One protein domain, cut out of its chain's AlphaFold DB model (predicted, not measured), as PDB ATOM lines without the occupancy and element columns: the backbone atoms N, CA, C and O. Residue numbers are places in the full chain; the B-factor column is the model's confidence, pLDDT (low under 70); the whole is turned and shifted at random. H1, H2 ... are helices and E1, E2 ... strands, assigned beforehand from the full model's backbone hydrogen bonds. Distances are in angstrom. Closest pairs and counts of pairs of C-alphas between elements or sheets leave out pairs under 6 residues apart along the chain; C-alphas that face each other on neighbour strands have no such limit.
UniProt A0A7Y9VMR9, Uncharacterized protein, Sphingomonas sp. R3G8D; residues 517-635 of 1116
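AT A GLANCE: This is residues 517 to 635 of the 1116 residues of an uncharacterized protein of Sphingomonas sp. R3G8D (UniProt A0A7Y9VMR9). A strongly twisted four-stranded sheet with H1 over one face makes one lobe, and H3, H4 and H5 make a helical lobe beyond it along the long axis; the short H2 sits between the two, and H5 also packs on H1. The small hairpin of E1 and E2 lies by the first residues of H1. The printed part has 119 residues with five named helices and six named strands, in the order E1 E2 H1 E3 E4 E5 E6 H2 H3 H4 H5, a mixed class of helices and strands. The larger sheet runs E3 E4 E5 E6, antiparallel throughout. The whole is compact, with a radius of gyration of the C-alphas of 14.4 A and spans of 43 by 31 by 24 A.

IN THESE COORDINATES: In the larger sheet E3 is residues 541 to 545, E4 residues 551 to 559, 25.5 A long, E5 residues 562 to 569, 22.4 A, and E6 residues 572 to 577, 17.1 A. E1, residues 517 to 519, begins at C-alpha 517 (115.214, 64.961, -11.661), and E2 is residues 522 to 525. H1 is residues 526 to 534, 12.1 A, and H2 residues 579 to 583. H3, residues 588 to 598, measures 15.2 A, H4, residues 606 to 617, 16.9 A. H5, residues 621 to 633, measures 19.4 A and ends at C-alpha 633 (114.588, 61.272, -21.968).

HOW THE PARTS SIT: E3 to E6 form a meander, each strand the antiparallel neighbour of the one before. N 544 and O 552 are 3.2 A apart, N 555 and O 566 2.9 A, and N 567 and O 574 2.8 A. In the hairpin of E1 and E2, N 517 and O 524 are 2.8 A apart. H1 is on the larger sheet at a height over the sheet of 9.6 A, over E4 and slantwise to it at 34 degrees on the local plane. H2 only grazes this sheet, with residues 579 to 581. H2 is the hub: it touches H1 (closest C-alphas Ile 534 and Arg 581, 4.9 A), H3 (Ile 583 and Arg 591, 4.5 A) and, with H5 using residues 624 to 625 alone, H5 (Pro 580 and Ala 625, 5.4 A). H5 touches H1 with residues 622 to 626 alone, at a steep tilt of 53 degrees, opposite ways; the closest C-alphas, Thr 531 and Ala 622, are 5.9 A apart. H3 touches H4 at a steep tilt of 49 degrees, with the closest C-alphas, Arg 592 and Ser 613, 6.2 A apart. H3 and H5 are apart. Every O i to N i+4 pair is within hydrogen-bond range in H1, H2, H3 and H4, and 7 of 9 are in H5.

THE WHOLE: The C-alphas farthest apart, those of Arg 571 and Ser 607, are 43.4 A apart. The printed part has no cut and no long link. The mean pLDDT of the printed part is 79.8; residues 559 to 562, 600 to 603 and 605 to 607 are among those under 70.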
ATOM      1  N   MET A 517     113.889  64.427 -11.347       69.75
ATOM      2  CA  MET A 517     115.214  64.961 -11.661       69.75
ATOM      3  C   MET A 517     116.246  64.411 -10.681       69.75
ATOM      4  O   MET A 517     116.251  64.768  -9.500       69.75
ATOM      5  N   SER A 518     117.133  63.554 -11.184       65.25
ATOM      6  CA  SER A 518     118.206  62.955 -10.388       65.25
ATOM      7  C   SER A 518     119.432  63.864 -10.358       65.25
ATOM      8  O   SER A 518     119.903  64.344 -11.388       65.25
ATOM      9  N   THR A 519     119.996  64.081  -9.171       70.56
ATOM     10  CA  THR A 519     121.301  64.738  -9.004       70.56
ATOM     11  C   THR A 519     122.255  63.792  -8.274       70.56
ATOM     12  O   THR A 519     121.789  62.918  -7.541       70.56
ATOM     13  N   PRO A 520     123.589  63.988  -8.334       63.75
ATOM     14  CA  PRO A 520     124.550  63.155  -7.595       63.75
ATOM     15  C   PRO A 520     124.315  63.077  -6.074       63.75
ATOM     16  O   PRO A 520     125.025  62.361  -5.360       63.75
ATOM     17  N   HIS A 521     123.402  63.887  -5.530       75.19
ATOM     18  CA  HIS A 521     123.164  64.035  -4.101       75.19
ATOM     19  C   HIS A 521     121.703  63.800  -3.678       75.19
ATOM     20  O   HIS A 521     121.433  63.851  -2.474       75.19
ATOM     21  N   GLY A 522     120.802  63.482  -4.614       73.94
ATOM     22  CA  GLY A 522     119.405  63.121  -4.357       73.94
ATOM     23  C   GLY A 522     118.474  63.433  -5.531       73.94
ATOM     24  O   GLY A 522     118.831  64.227  -6.407       73.94
ATOM     25  N   ASP A 523     117.285  62.838  -5.491       75.62
ATOM     26  CA  ASP A 523     116.271  62.945  -6.545       75.62
ATOM     27  C   ASP A 523     115.181  63.933  -6.142       75.62
ATOM     28  O   ASP A 523     114.854  64.061  -4.957       75.62
ATOM     29  N   PHE A 524     114.619  64.639  -7.113       80.88
ATOM     30  CA  PHE A 524     113.596  65.664  -6.917       80.88
ATOM     31  C   PHE A 524     112.415  65.430  -7.852       80.88
ATOM     32  O   PHE A 524     112.599  64.878  -8.931       80.88
ATOM     33  N   ASP A 525     111.230  65.910  -7.481       80.06
ATOM     34  CA  ASP A 525     110.136  66.094  -8.443       80.06
ATOM     35  C   ASP A 525     110.604  67.054  -9.548       80.06
ATOM     36  O   ASP A 525     111.150  68.120  -9.255       80.06
ATOM     37  N   ALA A 526     110.474  66.651 -10.812       75.50
ATOM     38  CA  ALA A 526     111.056  67.358 -11.945       75.50
ATOM     39  C   ALA A 526     110.461  68.752 -12.129       75.50
ATOM     40  O   ALA A 526     111.208  69.699 -12.380       75.50
ATOM     41  N   LEU A 527     109.145  68.900 -11.961       76.25
ATOM     42  CA  LEU A 527     108.487  70.190 -12.123       76.25
ATOM     43  C   LEU A 527     108.869  71.122 -10.970       76.25
ATOM     44  O   LEU A 527     109.254  72.269 -11.215       76.25
ATOM     45  N   ASP A 528     108.848  70.630  -9.730       80.75
ATOM     46  CA  ASP A 528     109.247  71.426  -8.565       80.75
ATOM     47  C   ASP A 528     110.730  71.826  -8.638       80.75
ATOM     48  O   ASP A 528     111.104  72.954  -8.299       80.75
ATOM     49  N   TYR A 529     111.586  70.916  -9.106       85.19
ATOM     50  CA  TYR A 529     113.016  71.139  -9.303       85.19
ATOM     51  C   TYR A 529     113.287  72.219 -10.351       85.19
ATOM     52  O   TYR A 529     114.008  73.184 -10.075       85.19
ATOM     53  N   LEU A 530     112.690  72.087 -11.537       83.56
ATOM     54  CA  LEU A 530     112.866  73.034 -12.635       83.56
ATOM     55  C   LEU A 530     112.285  74.404 -12.279       83.56
ATOM     56  O   LEU A 530     112.974  75.410 -12.436       83.56
ATOM     57  N   THR A 531     111.087  74.447 -11.691       83.69
ATOM     58  CA  THR A 531     110.471  75.691 -11.198       83.69
ATOM     59  C   THR A 531     111.375  76.375 -10.174       83.69
ATOM     60  O   THR A 531     111.665  77.567 -10.288       83.69
ATOM     61  N   THR A 532     111.933  75.606  -9.230       87.38
ATOM     62  CA  THR A 532     112.870  76.126  -8.225       87.38
ATOM     63  C   THR A 532     114.093  76.784  -8.864       87.38
ATOM     64  O   THR A 532     114.523  77.825  -8.365       87.38
ATOM     65  N   ILE A 533     114.645  76.198  -9.936       87.44
ATOM     66  CA  ILE A 533     115.802  76.713 -10.687       87.44
ATOM     67  C   ILE A 533     115.444  77.966 -11.494       87.44
ATOM     68  O   ILE A 533     116.187  78.952 -11.450       87.44
ATOM     69  N   ILE A 534     114.319  77.939 -12.210       85.31
ATOM     70  CA  ILE A 534     113.830  79.044 -13.048       85.31
ATOM     71  C   ILE A 534     113.614  80.300 -12.198       85.31
ATOM     72  O   ILE A 534     114.048  81.392 -12.568       85.31
ATOM     73  N   GLU A 535     113.048  80.137 -11.003       86.06
ATOM     74  CA  GLU A 535     112.740  81.234 -10.084       86.06
ATOM     75  C   GLU A 535     113.942  81.739  -9.259       86.06
ATOM     76  O   GLU A 535     113.793  82.668  -8.450       86.06
ATOM     77  N   LEU A 536     115.145  81.172  -9.429       87.00
ATOM     78  CA  LEU A 536     116.332  81.626  -8.700       87.00
ATOM     79  C   LEU A 536     116.669  83.081  -9.041       87.00
ATOM     80  O   LEU A 536     116.877  83.461 -10.197       87.00
ATOM     81  N   LYS A 537     116.810  83.896  -7.991       83.44
ATOM     82  CA  LYS A 537     117.252  85.293  -8.084       83.44
ATOM     83  C   LYS A 537     118.701  85.423  -7.603       83.44
ATOM     84  O   LYS A 537     119.053  84.794  -6.601       83.44
ATOM     85  N   PRO A 538     119.539  86.253  -8.254       79.25
ATOM     86  CA  PRO A 538     120.905  86.506  -7.799       79.25
ATOM     87  C   PRO A 538     120.941  86.898  -6.312       79.25
ATOM     88  O   PRO A 538     120.182  87.761  -5.873       79.25
ATOM     89  N   GLY A 539     121.791  86.234  -5.524       72.75
ATOM     90  CA  GLY A 539     121.941  86.490  -4.085       72.75
ATOM     91  C   GLY A 539     120.862  85.893  -3.164       72.75
ATOM     92  O   GLY A 539     120.964  86.075  -1.952       72.75
ATOM     93  N   LYS A 540     119.855  85.169  -3.684       81.62
ATOM     94  CA  LYS A 540     118.836  84.462  -2.880       81.62
ATOM     95  C   LYS A 540     118.993  82.940  -2.956       81.62
ATOM     96  O   LYS A 540     119.490  82.409  -3.945       81.62
ATOM     97  N   GLU A 541     118.571  82.254  -1.893       85.88
ATOM     98  CA  GLU A 541     118.534  80.787  -1.816       85.88
ATOM     99  C   GLU A 541     117.092  80.281  -1.841       85.88
ATOM    100  O   GLU A 541     116.293  80.682  -0.989       85.88
ATOM    101  N   ASN A 542     116.795  79.341  -2.739       89.81
ATOM    102  CA  ASN A 542     115.540  78.589  -2.727       89.81
ATOM    103  C   ASN A 542     115.757  77.212  -2.080       89.81
ATOM    104  O   ASN A 542     116.882  76.700  -2.032       89.81
ATOM    105  N   ARG A 543     114.692  76.620  -1.529       90.19
ATOM    106  CA  ARG A 543     114.747  75.330  -0.828       90.19
ATOM    107  C   ARG A 543     113.714  74.377  -1.395       90.19
ATOM    108  O   ARG A 543     112.546  74.736  -1.456       90.19
ATOM    109  N   LEU A 544     114.148  73.156  -1.672       90.50
ATOM    110  CA  LEU A 544     113.286  72.063  -2.103       90.50
ATOM    111  C   LEU A 544     113.597  70.814  -1.274       90.50
ATOM    112  O   LEU A 544     114.689  70.696  -0.705       90.50
ATOM    113  N   LYS A 545     112.633  69.904  -1.148       85.69
ATOM    114  CA  LYS A 545     112.878  68.580  -0.573       85.69
ATOM    115  C   LYS A 545     113.152  67.588  -1.698       85.69
ATOM    116  O   LYS A 545     112.485  67.637  -2.721       85.69
ATOM    117  N   THR A 546     114.116  66.705  -1.491       80.56
ATOM    118  CA  THR A 546     114.275  65.508  -2.316       80.56
ATOM    119  C   THR A 546     113.094  64.557  -2.094       80.56
ATOM    120  O   THR A 546     112.388  64.667  -1.085       80.56
ATOM    121  N   VAL A 547     112.908  63.598  -3.002       70.69
ATOM    122  CA  VAL A 547     111.867  62.554  -2.930       70.69
ATOM    123  C   VAL A 547     111.971  61.753  -1.625       70.69
ATOM    124  O   VAL A 547     110.965  61.459  -0.989       70.69
ATOM    125  N   ASP A 548     113.191  61.507  -1.140       70.00
ATOM    126  CA  ASP A 548     113.458  60.852   0.150       70.00
ATOM    127  C   ASP A 548     113.407  61.796   1.377       70.00
ATOM    128  O   ASP A 548     113.790  61.429   2.490       70.00
ATOM    129  N   GLY A 549     112.938  63.034   1.197       76.94
ATOM    130  CA  GLY A 549     112.626  63.980   2.272       76.94
ATOM    131  C   GLY A 549     113.790  64.838   2.789       76.94
ATOM    132  O   GLY A 549     113.592  65.647   3.708       76.94
ATOM    133  N   ARG A 550     114.997  64.728   2.218       83.25
ATOM    134  CA  ARG A 550     116.158  65.568   2.574       83.25
ATOM    135  C   ARG A 550     115.995  66.990   2.025       83.25
ATOM    136  O   ARG A 550     115.435  67.220   0.964       83.25
ATOM    137  N   LYS A 551     116.488  67.996   2.757       88.00
ATOM    138  CA  LYS A 551     116.404  69.407   2.327       88.00
ATOM    139  C   LYS A 551     117.592  69.778   1.442       88.00
ATOM    140  O   LYS A 551     118.738  69.656   1.877       88.00
ATOM    141  N   ALA A 552     117.301  70.320   0.267       88.69
ATOM    142  CA  ALA A 552     118.264  70.876  -0.667       88.69
ATOM    143  C   ALA A 552     118.180  72.407  -0.713       88.69
ATOM    144  O   ALA A 552     117.107  72.991  -0.532       88.69
ATOM    145  N   LYS A 553     119.319  73.062  -0.947       90.25
ATOM    146  CA  LYS A 553     119.418  74.511  -1.164       90.25
ATOM    147  C   LYS A 553     119.961  74.796  -2.557       90.25
ATOM    148  O   LYS A 553     120.972  74.212  -2.932       90.25
ATOM    149  N   PHE A 554     119.341  75.737  -3.253       90.56
ATOM    150  CA  PHE A 554     119.698  76.138  -4.612       90.56
ATOM    151  C   PHE A 554     120.175  77.591  -4.612       90.56
ATOM    152  O   PHE A 554     119.522  78.449  -4.011       90.56
ATOM    153  N   ARG A 555     121.306  77.879  -5.266       88.31
ATOM    154  CA  ARG A 555     121.868  79.234  -5.375       88.31
ATOM    155  C   ARG A 555     122.507  79.465  -6.742       88.31
ATOM    156  O   ARG A 555     123.259  78.624  -7.217       88.31
ATOM    157  N   LEU A 556     122.282  80.642  -7.322       85.69
ATOM    158  CA  LEU A 556     123.033  81.112  -8.488       85.69
ATOM    159  C   LEU A 556     124.482  81.451  -8.118       85.69
ATOM    160  O   LEU A 556     124.738  82.185  -7.161       85.69
ATOM    161  N   THR A 557     125.419  80.936  -8.904       81.81
ATOM    162  CA  THR A 557     126.866  81.143  -8.779       81.81
ATOM    163  C   THR A 557     127.432  81.598 -10.118       81.81
ATOM    164  O   THR A 557     127.067  81.043 -11.149       81.81
ATOM    165  N   ARG A 558     128.307  82.607 -10.108       77.88
ATOM    166  CA  ARG A 558     128.905  83.198 -11.313       77.88
ATOM    167  C   ARG A 558     130.427  83.149 -11.184       77.88
ATOM    168  O   ARG A 558     130.929  83.603 -10.161       77.88
ATOM    169  N   ASN A 559     131.119  82.603 -12.181       66.75
ATOM    170  CA  ASN A 559     132.585  82.602 -12.284       66.75
ATOM    171  C   ASN A 559     132.960  83.042 -13.696       66.75
ATOM    172  O   ASN A 559     132.400  82.460 -14.614       66.75
ATOM    173  N   ASP A 560     133.873  84.011 -13.829       50.09
ATOM    174  CA  ASP A 560     134.605  84.372 -15.059       50.09
ATOM    175  C   ASP A 560     133.835  84.064 -16.363       50.09
ATOM    176  O   ASP A 560     134.214  83.194 -17.133       50.09
ATOM    177  N   ASP A 561     132.712  84.777 -16.540       57.12
ATOM    178  CA  ASP A 561     131.737  84.741 -17.651       57.12
ATOM    179  C   ASP A 561     130.653  83.638 -17.692       57.12
ATOM    180  O   ASP A 561     129.647  83.824 -18.377       57.12
ATOM    181  N   GLU A 562     130.701  82.598 -16.855       68.00
ATOM    182  CA  GLU A 562     129.665  81.550 -16.802       68.00
ATOM    183  C   GLU A 562     128.753  81.637 -15.565       68.00
ATOM    184  O   GLU A 562     129.197  81.711 -14.409       68.00
ATOM    185  N   THR A 563     127.437  81.570 -15.803       78.56
ATOM    186  CA  THR A 563     126.405  81.505 -14.757       78.56
ATOM    187  C   THR A 563     125.976  80.051 -14.567       78.56
ATOM    188  O   THR A 563     125.656  79.368 -15.524       78.56
ATOM    189  N   GLY A 564     125.975  79.554 -13.330       82.81
ATOM    190  CA  GLY A 564     125.536  78.193 -13.010       82.81
ATOM    191  C   GLY A 564     124.743  78.131 -11.710       82.81
ATOM    192  O   GLY A 564     124.713  79.089 -10.931       82.81
ATOM    193  N   VAL A 565     124.117  76.990 -11.443       85.06
ATOM    194  CA  VAL A 565     123.335  76.750 -10.225       85.06
ATOM    195  C   VAL A 565     124.078  75.775  -9.319       85.06
ATOM    196  O   VAL A 565     124.409  74.663  -9.711       85.06
ATOM    197  N   THR A 566     124.339  76.188  -8.082       86.19
ATOM    198  CA  THR A 566     124.883  75.316  -7.038       86.19
ATOM    199  C   THR A 566     123.748  74.729  -6.203       86.19
ATOM    200  O   THR A 566     122.930  75.465  -5.645       86.19
ATOM    201  N   ILE A 567     123.737  73.403  -6.084       86.56
ATOM    202  CA  ILE A 567     122.776  72.602  -5.327       86.56
ATOM    203  C   ILE A 567     123.499  71.991  -4.132       86.56
ATOM    204  O   ILE A 567     124.474  71.260  -4.297       86.56
ATOM    205  N   VAL A 568     123.023  72.269  -2.920       85.56
ATOM    206  CA  VAL A 568     123.599  71.744  -1.677       85.56
ATOM    207  C   VAL A 568     122.595  70.834  -0.984       85.56
ATOM    208  O   VAL A 568     121.558  71.307  -0.515       85.56
ATOM    209  N   VAL A 569     122.926  69.547  -0.866       84.19
ATOM    210  CA  VAL A 569     122.143  68.545  -0.123       84.19
ATOM    211  C   VAL A 569     122.997  68.020   1.031       84.19
ATOM    212  O   VAL A 569     124.015  67.347   0.845       84.19
ATOM    213  N   GLY A 570     122.621  68.361   2.265       81.62
ATOM    214  CA  GLY A 570     123.432  68.049   3.447       81.62
ATOM    215  C   GLY A 570     124.800  68.749   3.420       81.62
ATOM    216  O   GLY A 570     124.865  69.973   3.497       81.62
ATOM    217  N   ARG A 571     125.894  67.971   3.352       77.69
ATOM    218  CA  ARG A 571     127.288  68.471   3.264       77.69
ATOM    219  C   ARG A 571     127.867  68.444   1.844       77.69
ATOM    220  O   ARG A 571     129.019  68.822   1.664       77.69
ATOM    221  N   LYS A 572     127.111  67.949   0.863       79.69
ATOM    222  CA  LYS A 572     127.577  67.760  -0.514       79.69
ATOM    223  C   LYS A 572     127.021  68.872  -1.403       79.69
ATOM    224  O   LYS A 572     125.867  69.266  -1.225       79.69
ATOM    225  N   ALA A 573     127.842  69.376  -2.321       82.38
ATOM    226  CA  ALA A 573     127.477  70.429  -3.258       82.38
ATOM    227  C   ALA A 573     127.776  69.981  -4.694       82.38
ATOM    228  O   ALA A 573     128.872  69.493  -4.961       82.38
ATOM    229  N   ALA A 574     126.820  70.188  -5.593       80.75
ATOM    230  CA  ALA A 574     126.970  69.987  -7.030       80.75
ATOM    231  C   ALA A 574     126.709  71.314  -7.751       80.75
ATOM    232  O   ALA A 574     125.827  72.070  -7.342       80.75
ATOM    233  N   ARG A 575     127.463  71.602  -8.813       82.62
ATOM    234  CA  ARG A 575     127.194  72.724  -9.718       82.62
ATOM    235  C   ARG A 575     126.623  72.165 -11.014       82.62
ATOM    236  O   ARG A 575     127.173  71.209 -11.550       82.62
ATOM    237  N   ILE A 576     125.547  72.772 -11.488       82.94
ATOM    238  CA  ILE A 576     124.932  72.491 -12.782       82.94
ATOM    239  C   ILE A 576     124.916  73.769 -13.629       82.94
ATOM    240  O   ILE A 576     125.014  74.879 -13.093       82.94
ATOM    241  N   ASP A 577     124.814  73.601 -14.941       80.31
ATOM    242  CA  ASP A 577     124.616  74.685 -15.908       80.31
ATOM    243  C   ASP A 577     123.246  75.365 -15.687       80.31
ATOM    244  O   ASP A 577     122.320  74.772 -15.127       80.31
ATOM    245  N   ASP A 578     123.122  76.636 -16.068       86.25
ATOM    246  CA  ASP A 578     121.895  77.422 -15.967       86.25
ATOM    247  C   ASP A 578     120.970  77.301 -17.192       86.25
ATOM    248  O   ASP A 578     119.969  78.022 -17.269       86.25
ATOM    249  N   TRP A 579     121.247  76.351 -18.096       86.31
ATOM    250  CA  TRP A 579     120.436  76.068 -19.284       86.31
ATOM    251  C   TRP A 579     118.913  76.039 -19.035       86.31
ATOM    252  O   TRP A 579     118.210  76.631 -19.858       86.31
ATOM    253  N   PRO A 580     118.347  75.492 -17.924       87.12
ATOM    254  CA  PRO A 580     116.892  75.480 -17.739       87.12
ATOM    255  C   PRO A 580     116.316  76.895 -17.669       87.12
ATOM    256  O   PRO A 580     115.221  77.159 -18.149       87.12
ATOM    257  N   ARG A 581     117.088  77.843 -17.124       85.81
ATOM    258  CA  ARG A 581     116.708  79.259 -17.052       85.81
ATOM    259  C   ARG A 581     116.784  79.921 -18.425       85.81
ATOM    260  O   ARG A 581     115.941  80.758 -18.734       85.81
ATOM    261  N   ARG A 582     117.784  79.559 -19.235       87.56
ATOM    262  CA  ARG A 582     117.975  80.104 -20.587       87.56
ATOM    263  C   ARG A 582     116.915  79.584 -21.565       87.56
ATOM    264  O   ARG A 582     116.372  80.374 -22.328       87.56
ATOM    265  N   ILE A 583     116.533  78.310 -21.464       87.88
ATOM    266  CA  ILE A 583     115.436  77.705 -22.243       87.88
ATOM    267  C   ILE A 583     114.062  78.249 -21.828       87.88
ATOM    268  O   ILE A 583     113.192  78.450 -22.673       87.88
ATOM    269  N   SER A 584     113.863  78.564 -20.550       87.62
ATOM    270  CA  SER A 584     112.634  79.212 -20.076       87.62
ATOM    271  C   SER A 584     112.570  80.721 -20.355       87.62
ATOM    272  O   SER A 584     111.571  81.348 -20.010       87.62
ATOM    273  N   SER A 585     113.595  81.318 -20.976       85.25
ATOM    274  CA  SER A 585     113.618  82.745 -21.327       85.25
ATOM    275  C   SER A 585     112.513  83.102 -22.324       85.25
ATOM    276  O   SER A 585     112.187  82.316 -23.211       85.25
ATOM    277  N   ASP A 586     111.966  84.314 -22.241       84.12
ATOM    278  CA  ASP A 586     111.032  84.826 -23.254       84.12
ATOM    279  C   ASP A 586     111.749  85.294 -24.532       84.12
ATOM    280  O   ASP A 586     111.134  85.357 -25.598       84.12
ATOM    281  N   ASP A 587     113.063  85.515 -24.468       86.25
ATOM    282  CA  ASP A 587     113.896  85.845 -25.627       86.25
ATOM    283  C   ASP A 587     114.191  84.595 -26.477       86.25
ATOM    284  O   ASP A 587     114.877  83.668 -26.036       86.25
ATOM    285  N   ALA A 588     113.690  84.593 -27.716       84.81
ATOM    286  CA  ALA A 588     113.860  83.499 -28.666       84.81
ATOM    287  C   ALA A 588     115.332  83.228 -29.026       84.81
ATOM    288  O   ALA A 588     115.705  82.068 -29.191       84.81
ATOM    289  N   ALA A 589     116.186  84.254 -29.100       84.19
ATOM    290  CA  ALA A 589     117.602  84.071 -29.414       84.19
ATOM    291  C   ALA A 589     118.345  83.382 -28.257       84.19
ATOM    292  O   ALA A 589     119.173  82.497 -28.486       84.19
ATOM    293  N   VAL A 590     118.002  83.732 -27.011       85.31
ATOM    294  CA  VAL A 590     118.553  83.087 -25.805       85.31
ATOM    295  C   VAL A 590     118.086  81.633 -25.703       85.31
ATOM    296  O   VAL A 590     118.914  80.758 -25.448       85.31
ATOM    297  N   ARG A 591     116.796  81.359 -25.960       88.56
ATOM    298  CA  ARG A 591     116.267  79.983 -25.990       88.56
ATOM    299  C   ARG A 591     116.961  79.134 -27.047       88.56
ATOM    300  O   ARG A 591     117.432  78.046 -26.733       88.56
ATOM    301  N   ARG A 592     117.054  79.648 -28.276       85.06
ATOM    302  CA  ARG A 592     117.682  78.947 -29.400       85.06
ATOM    303  C   ARG A 592     119.149  78.635 -29.121       85.06
ATOM    304  O   ARG A 592     119.575  77.513 -29.354       85.06
ATOM    305  N   THR A 593     119.898  79.592 -28.572       85.69
ATOM    306  CA  THR A 593     121.311  79.384 -28.207       85.69
ATOM    307  C   THR A 593     121.451  78.292 -27.145       85.69
ATOM    308  O   THR A 593     122.274  77.397 -27.295       85.69
ATOM    309  N   ALA A 594     120.605  78.305 -26.110       86.06
ATOM    310  CA  ALA A 594     120.624  77.273 -25.075       86.06
ATOM    311  C   ALA A 594     120.236  75.884 -25.611       86.06
ATOM    312  O   ALA A 594     120.866  74.897 -25.248       86.06
ATOM    313  N   LEU A 595     119.248  75.797 -26.509       83.19
ATOM    314  CA  LEU A 595     118.914  74.552 -27.212       83.19
ATOM    315  C   LEU A 595     120.066  74.065 -28.092       83.19
ATOM    316  O   LEU A 595     120.329  72.870 -28.145       83.19
ATOM    317  N   GLN A 596     120.774  74.980 -28.749       82.94
ATOM    318  CA  GLN A 596     121.906  74.654 -29.610       82.94
ATOM    319  C   GLN A 596     123.126  74.173 -28.825       82.94
ATOM    320  O   GLN A 596     123.825  73.279 -29.286       82.94
ATOM    321  N   GLU A 597     123.350  74.685 -27.617       81.69
ATOM    322  CA  GLU A 597     124.358  74.140 -26.699       81.69
ATOM    323  C   GLU A 597     123.977  72.750 -26.165       81.69
ATOM    324  O   GLU A 597     124.854  71.936 -25.883       81.69
ATOM    325  N   GLN A 598     122.677  72.462 -26.041       80.06
ATOM    326  CA  GLN A 598     122.172  71.156 -25.607       80.06
ATOM    327  C   GLN A 598     121.919  70.182 -26.769       80.06
ATOM    328  O   GLN A 598     121.618  69.020 -26.513       80.06
ATOM    329  N   SER A 599     122.068  70.595 -28.032       74.50
ATOM    330  CA  SER A 599     121.659  69.795 -29.199       74.50
ATOM    331  C   SER A 599     122.353  68.436 -29.267       74.50
ATOM    332  O   SER A 599     121.713  67.445 -29.601       74.50
ATOM    333  N   ILE A 600     123.631  68.365 -28.873       66.19
ATOM    334  CA  ILE A 600     124.402  67.115 -28.811       66.19
ATOM    335  C   ILE A 600     123.839  66.181 -27.735       66.19
ATOM    336  O   ILE A 600     123.717  64.982 -27.969       66.19
ATOM    337  N   ALA A 601     123.498  66.717 -26.558       67.12
ATOM    338  CA  ALA A 601     122.920  65.936 -25.463       67.12
ATOM    339  C   ALA A 601     121.478  65.493 -25.759       67.12
ATOM    340  O   ALA A 601     121.020  64.507 -25.188       67.12
ATOM    341  N   LEU A 602     120.792  66.220 -26.644       69.94
ATOM    342  CA  LEU A 602     119.416  65.978 -27.068       69.94
ATOM    343  C   LEU A 602     119.312  65.251 -28.423       69.94
ATOM    344  O   LEU A 602     118.211  65.080 -28.925       69.94
ATOM    345  N   ASP A 603     120.433  64.864 -29.042       69.25
ATOM    346  CA  ASP A 603     120.476  64.254 -30.382       69.25
ATOM    347  C   ASP A 603     119.640  64.998 -31.460       69.25
ATOM    348  O   ASP A 603     119.149  64.382 -32.403       69.25
ATOM    349  N   LEU A 604     119.505  66.327 -31.352       70.62
ATOM    350  CA  LEU A 604     118.668  67.138 -32.247       70.62
ATOM    351  C   LEU A 604     119.365  67.424 -33.581       70.62
ATOM    352  O   LEU A 604     120.474  67.967 -33.615       70.62
ATOM    353  N   THR A 605     118.675  67.169 -34.693       67.88
ATOM    354  CA  THR A 605     119.062  67.719 -36.003       67.88
ATOM    355  C   THR A 605     118.820  69.235 -36.062       67.88
ATOM    356  O   THR A 605     118.013  69.764 -35.294       67.88
ATOM    357  N   PRO A 606     119.440  69.976 -37.004       68.88
ATOM    358  CA  PRO A 606     119.139  71.398 -37.190       68.88
ATOM    359  C   PRO A 606     117.645  71.685 -37.429       68.88
ATOM    360  O   PRO A 606     117.122  72.665 -36.909       68.88
ATOM    361  N   SER A 607     116.947  70.807 -38.160       69.06
ATOM    362  CA  SER A 607     115.509  70.948 -38.442       69.06
ATOM    363  C   SER A 607     114.632  70.649 -37.222       69.06
ATOM    364  O   SER A 607     113.614  71.310 -37.012       69.06
ATOM    365  N   GLU A 608     114.994  69.655 -36.410       74.12
ATOM    366  CA  GLU A 608     114.282  69.352 -35.163       74.12
ATOM    367  C   GLU A 608     114.549  70.416 -34.103       74.12
ATOM    368  O   GLU A 608     113.644  70.763 -33.355       74.12
ATOM    369  N   LEU A 609     115.755  70.992 -34.068       79.75
ATOM    370  CA  LEU A 609     116.066  72.127 -33.204       79.75
ATOM    371  C   LEU A 609     115.181  73.330 -33.535       79.75
ATOM    372  O   LEU A 609     114.687  73.986 -32.618       79.75
ATOM    373  N   ASP A 610     114.957  73.599 -34.823       79.00
ATOM    374  CA  ASP A 610     114.031  74.641 -35.278       79.00
ATOM    375  C   ASP A 610     112.598  74.333 -34.837       79.00
ATOM    376  O   ASP A 610     111.960  75.163 -34.190       79.00
ATOM    377  N   THR A 611     112.137  73.105 -35.082       83.31
ATOM    378  CA  THR A 611     110.781  72.654 -34.724       83.31
ATOM    379  C   THR A 611     110.544  72.723 -33.213       83.31
ATOM    380  O   THR A 611     109.573  73.325 -32.760       83.31
ATOM    381  N   LEU A 612     111.462  72.183 -32.407       83.56
ATOM    382  CA  LEU A 612     111.380  72.210 -30.949       83.56
ATOM    383  C   LEU A 612     111.463  73.646 -30.414       83.56
ATOM    384  O   LEU A 612     110.749  73.997 -29.476       83.56
ATOM    385  N   SER A 613     112.300  74.500 -31.010       84.94
ATOM    386  CA  SER A 613     112.382  75.920 -30.652       84.94
ATOM    387  C   SER A 613     111.054  76.650 -30.895       84.94
ATOM    388  O   SER A 613     110.654  77.465 -30.055       84.94
ATOM    389  N   ASP A 614     110.378  76.357 -32.007       84.75
ATOM    390  CA  ASP A 614     109.074  76.930 -32.349       84.75
ATOM    391  C   ASP A 614     107.975  76.402 -31.420       84.75
ATOM    392  O   ASP A 614     107.212  77.182 -30.850       84.75
ATOM    393  N   GLU A 615     107.947  75.095 -31.153       86.25
ATOM    394  CA  GLU A 615     106.998  74.494 -30.214       86.25
ATOM    395  C   GLU A 615     107.133  75.051 -28.792       86.25
ATOM    396  O   GLU A 615     106.135  75.251 -28.100       86.25
ATOM    397  N   LEU A 616     108.359  75.304 -28.329       85.88
ATOM    398  CA  LEU A 616     108.606  75.872 -27.002       85.88
ATOM    399  C   LEU A 616     108.117  77.320 -26.885       85.88
ATOM    400  O   LEU A 616     107.894  77.791 -25.768       85.88
ATOM    401  N   ALA A 617     107.931  78.038 -27.998       82.38
ATOM    402  CA  ALA A 617     107.393  79.395 -27.972       82.38
ATOM    403  C   ALA A 617     105.940  79.430 -27.462       82.38
ATOM    404  O   ALA A 617     105.588  80.343 -26.712       82.38
ATOM    405  N   GLU A 618     105.150  78.402 -27.786       82.56
ATOM    406  CA  GLU A 618     103.726  78.269 -27.438       82.56
ATOM    407  C   GLU A 618     103.484  77.723 -26.016       82.56
ATOM    408  O   GLU A 618     102.357  77.712 -25.522       82.56
ATOM    409  N   VAL A 619     104.542  77.281 -25.328       83.19
ATOM    410  CA  VAL A 619     104.468  76.641 -24.006       83.19
ATOM    411  C   VAL A 619     104.817  77.647 -22.891       83.19
ATOM    412  O   VAL A 619     105.729  78.466 -23.071       83.19
ATOM    413  N   PRO A 620     104.149  77.615 -21.717       80.31
ATOM    414  CA  PRO A 620     104.492  78.461 -20.573       80.31
ATOM    415  C   PRO A 620     105.951  78.289 -20.098       80.31
ATOM    416  O   PRO A 620     106.477  77.176 -20.131       80.31
ATOM    417  N   PRO A 621     106.616  79.335 -19.563       75.69
ATOM    418  CA  PRO A 621     108.042  79.294 -19.207       75.69
ATOM    419  C   PRO A 621     108.482  78.119 -18.319       75.69
ATOM    420  O   PRO A 621     109.546  77.548 -18.555       75.69
ATOM    421  N   ALA A 622     107.684  77.738 -17.316       66.25
ATOM    422  CA  ALA A 622     107.993  76.614 -16.424       66.25
ATOM    423  C   ALA A 622     107.886  75.248 -17.127       66.25
ATOM    424  O   ALA A 622     108.663  74.337 -16.845       66.25
ATOM    425  N   GLU A 623     106.971  75.131 -18.086       75.50
ATOM    426  CA  GLU A 623     106.728  73.913 -18.859       75.50
ATOM    427  C   GLU A 623     107.713  73.763 -20.027       75.50
ATOM    428  O   GLU A 623     107.990  72.642 -20.438       75.50
ATOM    429  N   ARG A 624     108.333  74.854 -20.512       85.25
ATOM    430  CA  ARG A 624     109.380  74.806 -21.555       85.25
ATOM    431  C   ARG A 624     110.565  73.930 -21.150       85.25
ATOM    432  O   ARG A 624     110.959  73.035 -21.891       85.25
ATOM    433  N   ALA A 625     111.136  74.176 -19.970       80.31
ATOM    434  CA  ALA A 625     112.277  73.396 -19.491       80.31
ATOM    435  C   ALA A 625     111.887  71.938 -19.219       80.31
ATOM    436  O   ALA A 625     112.672  71.041 -19.512       80.31
ATOM    437  N   LEU A 626     110.672  71.698 -18.709       76.31
ATOM    438  CA  LEU A 626     110.158  70.344 -18.507       76.31
ATOM    439  C   LEU A 626     110.002  69.614 -19.842       76.31
ATOM    440  O   LEU A 626     110.458  68.486 -19.959       76.31
ATOM    441  N   LYS A 627     109.451  70.278 -20.864       80.06
ATOM    442  CA  LYS A 627     109.322  69.724 -22.214       80.06
ATOM    443  C   LYS A 627     110.683  69.360 -22.810       80.06
ATOM    444  O   LYS A 627     110.797  68.306 -23.416       80.06
ATOM    445  N   VAL A 628     111.728  70.162 -22.580       80.12
ATOM    446  CA  VAL A 628     113.098  69.810 -23.007       80.12
ATOM    447  C   VAL A 628     113.676  68.636 -22.215       80.12
ATOM    448  O   VAL A 628     114.336  67.794 -22.808       80.12
ATOM    449  N   VAL A 629     113.425  68.534 -20.904       74.75
ATOM    450  CA  VAL A 629     113.840  67.360 -20.110       74.75
ATOM    451  C   VAL A 629     113.132  66.088 -20.579       74.75
ATOM    452  O   VAL A 629     113.785  65.057 -20.705       74.75
ATOM    453  N   LEU A 630     111.826  66.161 -20.844       71.75
ATOM    454  CA  LEU A 630     111.046  65.036 -21.365       71.75
ATOM    455  C   LEU A 630     111.527  64.645 -22.765       71.75
ATOM    456  O   LEU A 630     111.766  63.476 -23.034       71.75
ATOM    457  N   HIS A 631     111.806  65.632 -23.616       75.38
ATOM    458  CA  HIS A 631     112.414  65.362 -24.911       75.38
ATOM    459  C   HIS A 631     113.788  64.696 -24.757       75.38
ATOM    460  O   HIS A 631     114.070  63.739 -25.458       75.38
ATOM    461  N   ALA A 632     114.614  65.134 -23.795       70.25
ATOM    462  CA  ALA A 632     115.923  64.542 -23.512       70.25
ATOM    463  C   ALA A 632     115.838  63.064 -23.110       70.25
ATOM    464  O   ALA A 632     116.723  62.290 -23.483       70.25
ATOM    465  N   SER A 633     114.803  62.672 -22.354       66.62
ATOM    466  CA  SER A 633     114.588  61.272 -21.968       66.62
ATOM    467  C   SER A 633     114.200  60.371 -23.135       66.62
ATOM    468  O   SER A 633     114.464  59.174 -23.054       66.62
ATOM    469  N   ASP A 634     113.678  60.946 -24.220       71.31
ATOM    470  CA  ASP A 634     113.266  60.219 -25.424       71.31
ATOM    471  C   ASP A 634     114.420  60.055 -26.437       71.31
ATOM    472  O   ASP A 634     114.276  59.401 -27.468       71.31
ATOM    473  N   THR A 635     115.598  60.618 -26.150       78.75
ATOM    474  CA  THR A 635     116.775  60.555 -27.037       78.75
ATOM    475  C   THR A 635     117.644  59.334 -26.750       78.75
ATOM    476  O   THR A 635     117.685  58.824 -25.626       78.75
TER     477      THR A 635